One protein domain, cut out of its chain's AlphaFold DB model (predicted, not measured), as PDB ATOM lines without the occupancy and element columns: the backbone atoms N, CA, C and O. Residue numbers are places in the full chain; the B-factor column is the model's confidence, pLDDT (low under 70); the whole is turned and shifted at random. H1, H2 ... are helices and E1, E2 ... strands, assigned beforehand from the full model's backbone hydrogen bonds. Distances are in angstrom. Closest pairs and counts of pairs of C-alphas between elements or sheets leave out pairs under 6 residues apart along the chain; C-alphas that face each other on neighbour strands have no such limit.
ATOM      1  N   ILE A   7     139.604 121.198 163.725       93.69
ATOM      2  CA  ILE A   7     139.757 122.277 164.705       93.69
ATOM      3  C   ILE A   7     138.781 122.077 165.863       93.69
ATOM      4  O   ILE A   7     137.597 121.840 165.645       93.69
ATOM      5  N   SER A   8     139.273 122.175 167.100       93.75
ATOM      6  CA  SER A   8     138.393 122.119 168.271       93.75
ATOM      7  C   SER A   8     137.625 123.428 168.421       93.75
ATOM      8  O   SER A   8     138.231 124.507 168.371       93.75
ATOM      9  N   ARG A   9     136.324 123.346 168.720       89.25
ATOM     10  CA  ARG A   9     135.489 124.514 169.052       89.25
ATOM     11  C   ARG A   9     136.105 125.394 170.147       89.25
ATOM     12  O   ARG A   9     135.914 126.611 170.155       89.25
ATOM     13  N   ASN A  10     136.898 124.816 171.048       90.56
ATOM     14  CA  ASN A  10     137.543 125.542 172.140       90.56
ATOM     15  C   ASN A  10     138.573 126.583 171.684       90.56
ATOM     16  O   ASN A  10     138.832 127.521 172.439       90.56
ATOM     17  N   LYS A  11     139.101 126.465 170.460       89.75
ATOM     18  CA  LYS A  11     140.079 127.399 169.880       89.75
ATOM     19  C   LYS A  11     139.472 128.729 169.430       89.75
ATOM     20  O   LYS A  11     140.215 129.679 169.211       89.75
ATOM     21  N   PHE A  12     138.150 128.813 169.303       86.56
ATOM     22  CA  PHE A  12     137.482 130.036 168.877       86.56
ATOM     23  C   PHE A  12     137.354 131.067 170.010       86.56
ATOM     24  O   PHE A  12     137.281 130.716 171.194       86.56
ATOM     25  N   SER A  13     137.286 132.351 169.638       87.50
ATOM     26  CA  SER A  13     136.967 133.439 170.567       87.50
ATOM     27  C   SER A  13     135.550 133.280 171.132       87.50
ATOM     28  O   SER A  13     134.724 132.546 170.586       87.50
ATOM     29  N   ARG A  14     135.247 133.980 172.231       87.88
ATOM     30  CA  ARG A  14     133.911 133.951 172.848       87.88
ATOM     31  C   ARG A  14     132.808 134.341 171.860       87.88
ATOM     32  O   ARG A  14     131.816 133.635 171.762       87.88
ATOM     33  N   GLU A  15     133.017 135.414 171.104       84.50
ATOM     34  CA  GLU A  15     132.066 135.898 170.096       84.50
ATOM     35  C   GLU A  15     131.789 134.846 169.014       84.50
ATOM     36  O   GLU A  15     130.641 134.549 168.699       84.50
ATOM     37  N   VAL A  16     132.836 134.195 168.504       86.12
ATOM     38  CA  VAL A  16     132.683 133.136 167.501       86.12
ATOM     39  C   VAL A  16     131.986 131.901 168.084       86.12
ATOM     40  O   VAL A  16     131.198 131.252 167.399       86.12
ATOM     41  N   LYS A  17     132.238 131.569 169.357       89.81
ATOM     42  CA  LYS A  17     131.545 130.468 170.047       89.81
ATOM     43  C   LYS A  17     130.052 130.736 170.228       89.81
ATOM     44  O   LYS A  17     129.285 129.775 170.127       89.81
ATOM     45  N   GLU A  18     129.667 131.986 170.486       89.81
ATOM     46  CA  GLU A  18     128.264 132.420 170.524       89.81
ATOM     47  C   GLU A  18     127.634 132.346 169.134       89.81
ATOM     48  O   GLU A  18     126.607 131.697 168.980       89.81
ATOM     49  N   TYR A  19     128.302 132.858 168.098       89.69
ATOM     50  CA  TYR A  19     127.800 132.745 166.724       89.69
ATOM     51  C   TYR A  19     127.583 131.279 166.306       89.69
ATOM     52  O   TYR A  19     126.562 130.917 165.729       89.69
ATOM     53  N   LEU A  20     128.527 130.393 166.642       90.62
ATOM     54  CA  LEU A  20     128.393 128.952 166.414       90.62
ATOM     55  C   LEU A  20     127.204 128.344 167.170       90.62
ATOM     56  O   LEU A  20     126.546 127.447 166.643       90.62
ATOM     57  N   ARG A  21     126.931 128.813 168.396       93.00
ATOM     58  CA  ARG A  21     125.765 128.394 169.188       93.00
ATOM     59  C   ARG A  21     124.473 128.815 168.487       93.00
ATOM     60  O   ARG A  21     123.600 127.975 168.312       93.00
ATOM     61  N   GLU A  22     124.377 130.071 168.060       93.25
ATOM     62  CA  GLU A  22     123.211 130.626 167.361       93.25
ATOM     63  C   GLU A  22     122.962 129.937 166.021       93.25
ATOM     64  O   GLU A  22     121.830 129.574 165.717       93.25
ATOM     65  N   MET A  23     124.017 129.673 165.245       92.69
ATOM     66  CA  MET A  23     123.899 128.936 163.988       92.69
ATOM     67  C   MET A  23     123.408 127.503 164.216       92.69
ATOM     68  O   MET A  23     122.569 127.011 163.462       92.69
ATOM     69  N   ASN A  24     123.900 126.833 165.260       93.69
ATOM     70  CA  ASN A  24     123.446 125.488 165.605       93.69
ATOM     71  C   ASN A  24     121.987 125.489 166.068       93.69
ATOM     72  O   ASN A  24     121.224 124.620 165.668       93.69
ATOM     73  N   ASP A  25     121.590 126.470 166.873       94.44
ATOM     74  CA  ASP A  25     120.209 126.622 167.326       94.44
ATOM     75  C   ASP A  25     119.259 126.962 166.166       94.44
ATOM     76  O   ASP A  25     118.201 126.353 166.030       94.44
ATOM     77  N   ARG A  26     119.672 127.838 165.244       93.69
ATOM     78  CA  ARG A  26     118.933 128.115 164.006       93.69
ATOM     79  C   ARG A  26     118.757 126.858 163.155       93.69
ATOM     80  O   ARG A  26     117.657 126.630 162.661       93.69
ATOM     81  N   ALA A  27     119.813 126.060 162.988       92.44
ATOM     82  CA  ALA A  27     119.773 124.837 162.189       92.44
ATOM     83  C   ALA A  27     118.874 123.754 162.803       92.44
ATOM     84  O   ALA A  27     118.141 123.097 162.076       92.44
ATOM     85  N   MET A  28     118.921 123.579 164.126       92.69
ATOM     86  CA  MET A  28     118.191 122.519 164.835       92.69
ATOM     87  C   MET A  28     116.744 122.904 165.166       92.69
ATOM     88  O   MET A  28     115.850 122.067 165.086       92.69
ATOM     89  N   ASN A  29     116.510 124.161 165.551       92.12
ATOM     90  CA  ASN A  29     115.257 124.612 166.165       92.12
ATOM     91  C   ASN A  29     114.565 125.735 165.382       92.12
ATOM     92  O   ASN A  29     113.457 126.139 165.726       92.12
ATOM     93  N   GLY A  30     115.201 126.272 164.338       90.50
ATOM     94  CA  GLY A  30     114.639 127.367 163.551       90.50
ATOM     95  C   GLY A  30     114.655 128.725 164.261       90.50
ATOM     96  O   GLY A  30     114.088 129.677 163.727       90.50
ATOM     97  N   THR A  31     115.320 128.872 165.409       92.81
ATOM     98  CA  THR A  31     115.422 130.154 166.127       92.81
ATOM     99  C   THR A  31     116.069 131.232 165.258       92.81
ATOM    100  O   THR A  31     117.159 131.029 164.729       92.81
ATOM    101  N   VAL A  32     115.416 132.386 165.105       90.44
ATOM    102  CA  VAL A  32     115.945 133.524 164.336       90.44
ATOM    103  C   VAL A  32     116.712 134.462 165.263       90.44
ATOM    104  O   VAL A  32     116.146 134.981 166.222       90.44
ATOM    105  N   TYR A  33     117.979 134.715 164.943       87.44
ATOM    106  CA  TYR A  33     118.838 135.648 165.671       87.44
ATOM    107  C   TYR A  33     119.120 136.891 164.811       87.44
ATOM    108  O   TYR A  33     119.542 136.746 163.659       87.44
ATOM    109  N   PRO A  34     118.899 138.116 165.322       83.94
ATOM    110  CA  PRO A  34     119.291 139.336 164.621       83.94
ATOM    111  C   PRO A  34     120.793 139.339 164.312       83.94
ATOM    112  O   PRO A  34     121.609 139.091 165.194       83.94
ATOM    113  N   GLY A  35     121.167 139.616 163.061       79.06
ATOM    114  CA  GLY A  35     122.571 139.621 162.625       79.06
ATOM    115  C   GLY A  35     123.164 138.237 162.324       79.06
ATOM    116  O   GLY A  35     124.262 138.161 161.772       79.06
ATOM    117  N   LEU A  36     122.440 137.145 162.597       85.25
ATOM    118  CA  LEU A  36     122.815 135.819 162.113       85.25
ATOM    119  C   LEU A  36     122.444 135.706 160.634       85.25
ATOM    120  O   LEU A  36     121.288 135.493 160.266       85.25
ATOM    121  N   HIS A  37     123.446 135.794 159.769       85.69
ATOM    122  CA  HIS A  37     123.273 135.420 158.374       85.69
ATOM    123  C   HIS A  37     123.168 133.899 158.309       85.69
ATOM    124  O   HIS A  37     124.101 133.211 158.710       85.69
ATOM    125  N   TYR A  38     122.034 133.383 157.837       89.19
ATOM    126  CA  TYR A  38     121.792 131.952 157.681       89.19
ATOM    127  C   TYR A  38     121.072 131.689 156.362       89.19
ATOM    128  O   TYR A  38     119.994 132.236 156.128       89.19
ATOM    129  N   GLY A  39     121.645 130.849 155.506       91.56
ATOM    130  CA  GLY A  39     121.059 130.537 154.204       91.56
ATOM    131  C   GLY A  39     121.631 129.268 153.578       91.56
ATOM    132  O   GLY A  39     122.593 128.713 154.104       91.56
ATOM    133  N   PRO A  40     121.036 128.784 152.477       92.38
ATOM    134  CA  PRO A  40     121.538 127.610 151.773       92.38
ATOM    135  C   PRO A  40     122.944 127.865 151.218       92.38
ATOM    136  O   PRO A  40     123.247 128.952 150.725       92.38
ATOM    137  N   TYR A  41     123.793 126.841 151.273       92.06
ATOM    138  CA  TYR A  41     125.124 126.839 150.676       92.06
ATOM    139  C   TYR A  41     125.180 125.782 149.576       92.06
ATOM    140  O   TYR A  41     125.018 124.595 149.845       92.06
ATOM    141  N   SER A  42     125.422 126.199 148.331       88.50
ATOM    142  CA  SER A  42     125.320 125.289 147.183       88.50
ATOM    143  C   SER A  42     126.450 124.259 147.099       88.50
ATOM    144  O   SER A  42     126.292 123.224 146.458       88.50
ATOM    145  N   ASN A  43     127.583 124.506 147.772       89.44
ATOM    146  CA  ASN A  43     128.798 123.690 147.664       89.44
ATOM    147  C   ASN A  43     129.304 123.532 146.211       89.44
ATOM    148  O   ASN A  43     129.907 122.515 145.842       89.44
ATOM    149  N   ASP A  44     129.082 124.560 145.389       82.00
ATOM    150  CA  ASP A  44     129.621 124.639 144.035       82.00
ATOM    151  C   ASP A  44     131.046 125.196 144.052       82.00
ATOM    152  O   ASP A  44     131.347 126.186 144.718       82.00
ATOM    153  N   ASP A  60     116.659 114.401 152.963       89.44
ATOM    154  CA  ASP A  60     116.602 115.859 152.819       89.44
ATOM    155  C   ASP A  60     117.811 116.496 153.517       89.44
ATOM    156  O   ASP A  60     117.697 117.197 154.518       89.44
ATOM    157  N   THR A  61     119.017 116.155 153.062       93.12
ATOM    158  CA  THR A  61     120.253 116.697 153.641       93.12
ATOM    159  C   THR A  61     120.720 117.900 152.834       93.12
ATOM    160  O   THR A  61     120.828 117.814 151.616       93.12
ATOM    161  N   HIS A  62     121.059 119.008 153.493       92.38
ATOM    162  CA  HIS A  62     121.516 120.232 152.828       92.38
ATOM    163  C   HIS A  62     122.675 120.883 153.563       92.38
ATOM    164  O   HIS A  62     122.842 120.727 154.775       92.38
ATOM    165  N   TYR A  63     123.469 121.652 152.824       94.94
ATOM    166  CA  TYR A  63     124.419 122.569 153.430       94.94
ATOM    167  C   TYR A  63     123.775 123.933 153.674       94.94
ATOM    168  O   TYR A  63     123.127 124.498 152.793       94.94
ATOM    169  N   PHE A  64     124.037 124.494 154.848       95.12
ATOM    170  CA  PHE A  64     123.678 125.862 155.203       95.12
ATOM    171  C   PHE A  64     124.917 126.637 155.626       95.12
ATOM    172  O   PHE A  64     125.769 126.098 156.332       95.12
ATOM    173  N   GLU A  65     125.016 127.898 155.221       93.06
ATOM    174  CA  GLU A  65     126.079 128.797 155.651       93.06
ATOM    175  C   GLU A  65     125.608 129.836 156.657       93.06
ATOM    176  O   GLU A  65     124.464 130.290 156.619       93.06
ATOM    177  N   GLY A  66     126.549 130.274 157.490       90.69
ATOM    178  CA  GLY A  66     126.451 131.535 158.198       90.69
ATOM    179  C   GLY A  66     127.756 132.317 158.202       90.69
ATOM    180  O   GLY A  66     128.838 131.755 158.025       90.69
ATOM    181  N   ARG A  67     127.648 133.637 158.362       86.56
ATOM    182  CA  ARG A  67     128.747 134.601 158.235       86.56
ATOM    183  C   ARG A  67     128.946 135.350 159.546       86.56
ATOM    184  O   ARG A  67     128.052 136.068 159.977       86.56
ATOM    185  N   ALA A  68     130.121 135.211 160.149       77.69
ATOM    186  CA  ALA A  68     130.452 135.847 161.421       77.69
ATOM    187  C   ALA A  68     131.561 136.894 161.275       77.69
ATOM    188  O   ALA A  68     132.420 136.811 160.390       77.69
ATOM    189  N   GLY A  69     131.574 137.851 162.204       67.44
ATOM    190  CA  GLY A  69     132.562 138.927 162.241       67.44
ATOM    191  C   GLY A  69     132.316 140.006 161.187       67.44
ATOM    192  O   GLY A  69     133.280 140.482 160.587       67.44
ATOM    193  N   MET A  70     131.047 140.347 160.917       63.41
ATOM    194  CA  MET A  70     130.720 141.545 160.139       63.41
ATOM    195  C   MET A  70     131.282 142.777 160.845       63.41
ATOM    196  O   MET A  70     131.060 142.986 162.038       63.41
ATOM    197  N   THR A  71     132.023 143.598 160.108       54.00
ATOM    198  CA  THR A  71     132.475 144.901 160.598       54.00
ATOM    199  C   THR A  71     131.309 145.895 160.530       54.00
ATOM    200  O   THR A  71     130.336 145.684 159.802       54.00
ATOM    201  N   ARG A  72     131.409 147.031 161.239       47.22
ATOM    202  CA  ARG A  72     130.446 148.153 161.130       47.22
ATOM    203  C   ARG A  72     130.240 148.659 159.689       47.22
ATOM    204  O   ARG A  72     129.273 149.371 159.442       47.22
ATOM    205  N   ASN A  73     131.109 148.273 158.756       52.16
ATOM    206  CA  ASN A  73     131.071 148.672 157.354       52.16
ATOM    207  C   ASN A  73     130.336 147.669 156.441       52.16
ATOM    208  O   ASN A  73     130.456 147.778 155.227       52.16
ATOM    209  N   HIS A  74     129.570 146.717 156.989       53.50
ATOM    210  CA  HIS A  74     128.860 145.678 156.219       53.50
ATOM    211  C   HIS A  74     129.778 144.750 155.398       53.50
ATOM    212  O   HIS A  74     129.320 144.103 154.453       53.50
ATOM    213  N   ASP A  75     131.059 144.633 155.767       60.12
ATOM    214  CA  ASP A  75     131.931 143.629 155.159       60.12
ATOM    215  C   ASP A  75     131.358 142.228 155.414       60.12
ATOM    216  O   ASP A  75     130.839 141.980 156.506       60.12
ATOM    217  N   PRO A  76     131.474 141.284 154.459       57.78
ATOM    218  CA  PRO A  76     130.754 140.004 154.450       57.78
ATOM    219  C   PRO A  76     131.104 139.016 155.584       57.78
ATOM    220  O   PRO A  76     130.683 137.861 155.529       57.78
ATOM    221  N   GLY A  77     131.821 139.463 156.614       65.00
ATOM    222  CA  GLY A  77     132.292 138.673 157.740       65.00
ATOM    223  C   GLY A  77     133.626 137.999 157.433       65.00
ATOM    224  O   GLY A  77     133.825 137.433 156.358       65.00
ATOM    225  N   ARG A  78     134.560 138.051 158.390       75.81
ATOM    226  CA  ARG A  78     135.866 137.371 158.286       75.81
ATOM    227  C   ARG A  78     135.722 135.848 158.264       75.81
ATOM    228  O   ARG A  78     136.569 135.159 157.706       75.81
ATOM    229  N   TYR A  79     134.670 135.323 158.884       85.25
ATOM    230  CA  TYR A  79     134.482 133.894 159.083       85.25
ATOM    231  C   TYR A  79     133.209 133.417 158.408       85.25
ATOM    232  O   TYR A  79     132.165 134.064 158.493       85.25
ATOM    233  N   ARG A  80     133.278 132.235 157.801       89.75
ATOM    234  CA  ARG A  80     132.102 131.517 157.328       89.75
ATOM    235  C   ARG A  80     132.055 130.139 157.960       89.75
ATOM    236  O   ARG A  80     133.059 129.429 158.038       89.75
ATOM    237  N   PHE A  81     130.864 129.774 158.391       93.25
ATOM    238  CA  PHE A  81     130.536 128.471 158.936       93.25
ATOM    239  C   PHE A  81     129.610 127.773 157.959       93.25
ATOM    240  O   PHE A  81     128.720 128.414 157.410       93.25
ATOM    241  N   VAL A  82     129.825 126.482 157.722       95.00
ATOM    242  CA  VAL A  82     128.999 125.681 156.815       95.00
ATOM    243  C   VAL A  82     128.599 124.396 157.518       95.00
ATOM    244  O   VAL A  82     129.460 123.612 157.917       95.00
ATOM    245  N   PHE A  83     127.303 124.191 157.726       96.06
ATOM    246  CA  PHE A  83     126.759 123.038 158.440       96.06
ATOM    247  C   PHE A  83     126.074 122.107 157.449       96.06
ATOM    248  O   PHE A  83     125.291 122.563 156.620       96.06
ATOM    249  N   LEU A  84     126.369 120.812 157.539       95.00
ATOM    250  CA  LEU A  84     125.593 119.774 156.869       95.00
ATOM    251  C   LEU A  84     124.459 119.378 157.806       95.00
ATOM    252  O   LEU A  84     124.729 118.904 158.912       95.00
ATOM    253  N   VAL A  85     123.221 119.581 157.378       95.00
ATOM    254  CA  VAL A  85     122.027 119.365 158.195       95.00
ATOM    255  C   VAL A  85     121.142 118.340 157.507       95.00
ATOM    256  O   VAL A  85     120.826 118.496 156.332       95.00
ATOM    257  N   ASP A  86     120.759 117.301 158.239       93.50
ATOM    258  CA  ASP A  86     119.712 116.367 157.840       93.50
ATOM    259  C   ASP A  86     118.355 116.914 158.287       93.50
ATOM    260  O   ASP A  86     118.116 117.090 159.482       93.50
ATOM    261  N   MET A  87     117.485 117.201 157.326       90.50
ATOM    262  CA  MET A  87     116.127 117.703 157.528       90.50
ATOM    263  C   MET A  87     115.075 116.593 157.357       90.50
ATOM    264  O   MET A  87     113.879 116.868 157.424       90.50
ATOM    265  N   THR A  88     115.489 115.337 157.138       88.38
ATOM    266  CA  THR A  88     114.578 114.209 156.860       88.38
ATOM    267  C   THR A  88     113.603 113.959 158.013       88.38
ATOM    268  O   THR A  88     112.471 113.522 157.805       88.38
ATOM    269  N   THR A  89     114.030 114.222 159.248       82.69
ATOM    270  CA  THR A  89     113.207 114.092 160.451       82.69
ATOM    271  C   THR A  89     112.560 115.417 160.841       82.69
ATOM    272  O   THR A  89     113.095 116.490 160.585       82.69
ATOM    273  N   ARG A  90     111.429 115.354 161.565       81.50
ATOM    274  CA  ARG A  90     110.728 116.543 162.102       81.50
ATOM    275  C   ARG A  90     111.642 117.469 162.916       81.50
ATOM    276  O   ARG A  90     111.390 118.667 162.984       81.50
ATOM    277  N   THR A  91     112.675 116.904 163.534       85.94
ATOM    278  CA  THR A  91     113.753 117.647 164.181       85.94
ATOM    279  C   THR A  91     114.989 117.569 163.288       85.94
ATOM    280  O   THR A  91     115.529 116.468 163.137       85.94
ATOM    281  N   PRO A  92     115.436 118.684 162.689       92.19
ATOM    282  CA  PRO A  92     116.690 118.728 161.951       92.19
ATOM    283  C   PRO A  92     117.872 118.258 162.799       92.19
ATOM    284  O   PRO A  92     117.896 118.480 164.007       92.19
ATOM    285  N   THR A  93     118.870 117.636 162.171       92.56
ATOM    286  CA  THR A  93     120.092 117.174 162.842       92.56
ATOM    287  C   THR A  93     121.334 117.692 162.128       92.56
ATOM    288  O   THR A  93     121.551 117.425 160.949       92.56
ATOM    289  N   VAL A  94     122.206 118.400 162.847       93.50
ATOM    290  CA  VAL A  94     123.513 118.820 162.316       93.50
ATOM    291  C   VAL A  94     124.471 117.625 162.298       93.50
ATOM    292  O   VAL A  94     124.886 117.140 163.349       93.50
ATOM    293  N   LEU A  95     124.863 117.180 161.102       93.00
ATOM    294  CA  LEU A  95     125.761 116.039 160.886       93.00
ATOM    295  C   LEU A  95     127.240 116.434 160.924       93.00
ATOM    296  O   LEU A  95     128.082 115.703 161.448       93.00
ATOM    297  N   LYS A  96     127.577 117.574 160.311       94.81
ATOM    298  CA  LYS A  96     128.951 118.083 160.182       94.81
ATOM    299  C   LYS A  96     128.974 119.598 160.272       94.81
ATOM    300  O   LYS A  96     128.032 120.266 159.853       94.81
ATOM    301  N   ARG A  97     130.088 120.131 160.771       95.62
ATOM    302  CA  ARG A  97     130.339 121.567 160.899       95.62
ATOM    303  C   ARG A  97     131.688 121.885 160.276       95.62
ATOM    304  O   ARG A  97     132.690 121.264 160.620       95.62
ATOM    305  N   TYR A  98     131.712 122.859 159.382       95.12
ATOM    306  CA  TYR A  98     132.919 123.325 158.721       95.12
ATOM    307  C   TYR A  98     133.114 124.818 158.945       95.12
ATOM    308  O   TYR A  98     132.160 125.565 159.166       95.12
ATOM    309  N   TYR A  99     134.368 125.238 158.871       92.44
ATOM    310  CA  TYR A  99     134.806 126.611 159.062       92.44
ATOM    311  C   TYR A  99     135.790 127.018 157.969       92.44
ATOM    312  O   TYR A  99     136.652 126.229 157.583       92.44
ATOM    313  N   THR A 100     135.685 128.263 157.513       91.19
ATOM    314  CA  THR A 100     136.655 128.918 156.636       91.19
ATOM    315  C   THR A 100     136.811 130.387 157.032       91.19
ATOM    316  O   THR A 100     135.845 131.053 157.406       91.19
ATOM    317  N   ASP A 101     138.030 130.901 156.938       89.38
ATOM    318  CA  ASP A 101     138.392 132.308 157.153       89.38
ATOM    319  C   ASP A 101     138.984 132.969 155.901       89.38
ATOM    320  O   ASP A 101     139.403 134.124 155.929       89.38
ATOM    321  N   ASN A 102     139.011 132.239 154.785       87.50
ATOM    322  CA  ASN A 102     139.616 132.663 153.529       87.50
ATOM    323  C   ASN A 102     138.655 132.514 152.346       87.50
ATOM    324  O   ASN A 102     139.074 132.274 151.213       87.50
ATOM    325  N   HIS A 103     137.360 132.687 152.624       86.88
ATOM    326  CA  HIS A 103     136.313 132.736 151.611       86.88
ATOM    327  C   HIS A 103     136.216 131.432 150.795       86.88
ATOM    328  O   HIS A 103     136.208 131.453 149.566       86.88
ATOM    329  N   TYR A 104     136.144 130.297 151.503       89.56
ATOM    330  CA  TYR A 104     135.988 128.935 150.967       89.56
ATOM    331  C   TYR A 104     137.203 128.365 150.221       89.56
ATOM    332  O   TYR A 104     137.110 127.270 149.665       89.56
ATOM    333  N   LYS A 105     138.357 129.046 150.217       88.62
ATOM    334  CA  LYS A 105     139.594 128.505 149.617       88.62
ATOM    335  C   LYS A 105     140.126 127.292 150.380       88.62
ATOM    336  O   LYS A 105     140.734 126.408 149.786       88.62
ATOM    337  N   SER A 106     139.878 127.227 151.685       90.12
ATOM    338  CA  SER A 106     140.119 126.045 152.511       90.12
ATOM    339  C   SER A 106     139.073 125.911 153.605       90.12
ATOM    340  O   SER A 106     138.519 126.911 154.065       90.12
ATOM    341  N   PHE A 107     138.876 124.681 154.077       92.88
ATOM    342  CA  PHE A 107     137.984 124.382 155.190       92.88
ATOM    343  C   PHE A 107     138.670 123.580 156.288       92.88
ATOM    344  O   PHE A 107     139.483 122.695 156.015       92.88
ATOM    345  N   PHE A 108     138.246 123.842 157.518       93.94
ATOM    346  CA  PHE A 108     138.484 123.002 158.682       93.94
ATOM    347  C   PHE A 108     137.179 122.323 159.090       93.94
ATOM    348  O   PHE A 108     136.123 122.955 159.069       93.94
ATOM    349  N   GLU A 109     137.246 121.057 159.489       95.56
ATOM    350  CA  GLU A 109     136.133 120.389 160.168       95.56
ATOM    351  C   GLU A 109     136.166 120.777 161.649       95.56
ATOM    352  O   GLU A 109     137.168 120.557 162.336       95.56
ATOM    353  N   ILE A 110     135.081 121.373 162.140       95.00
ATOM    354  CA  ILE A 110     134.933 121.673 163.561       95.00
ATOM    355  C   ILE A 110     134.573 120.375 164.273       95.00
ATOM    356  O   ILE A 110     133.571 119.735 163.951       95.00
ATOM    357  N   VAL A 111     135.386 120.022 165.259       92.12
ATOM    358  CA  VAL A 111     135.153 118.902 166.165       92.12
ATOM    359  C   VAL A 111     134.977 119.434 167.583       92.12
ATOM    360  O   VAL A 111     135.582 120.447 167.951       92.12
TER     361      VAL A 111
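What this domain is: This is residues 7 to 44 and 60 to 111 of the 112 residues of an uncharacterized protein of Gaetbulibacter sp. 4G1 (UniProt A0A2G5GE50). A strongly twisted antiparallel sheet of five strands has one helix, H1, packed over one face, in two layers. The longer strands E2, E3 and E4 lie between the short edge strands E1 and E5, and the loops E2 to E3 and E3 to E4 reach to opposite ends of the longest axis. The printed part has 90 residues, in the order H1 E1 E2 E3 E4 E5, which is also the strands' order across the sheet; the class is mixed. It is compact, with a radius of gyration of the C-alphas of 12.6 A and spans of 38 by 28 by 27 A.

How they stand to each other: E2, residues 61 to 68, and E3, residues 79 to 86, form a hairpin, with N 64 and O 83 2.9 A apart. E3 and E4, residues 93 to 100, form another, with N 82 and O 98 at 2.9 A; E4 bends by 50 degrees at residue 96. E5, residues 108 to 111, forms a hairpin with E4, N 110 and O 97 at 2.8 A, and completes the meander E2 E3 E4 E5, each strand the antiparallel neighbour of the one before. Residues 7 to 8 pair, parallel, with residues 110 to 111 of E5. E1, residues 37 to 40, is antiparallel to E2, with N 65 and O 39 at 2.8 A. H1, residues 14 to 29, is on the sheet; its closest C-alphas to E4 are those of Met 28 and Thr 93, 6.0 A apart. Every O i to N i+4 pair in H1 is within hydrogen-bond range.

Where its parts are: H1 measures 21.9 A from C-alpha 14 at (133.911, 133.951, 172.848). E2 and E3 each measure 23.0 A, E4 21.2 A. E5 ends at C-alpha 111 (135.153, 118.902, 166.165).

The domain as a whole: The C-alphas of Asn 73 and Thr 89 are farthest apart, 39.0 A. Residues 45 to 59 are not printed; C-alphas 44 and 60 are 18.0 A apart. Residues 69 to 77 have pLDDT under 70.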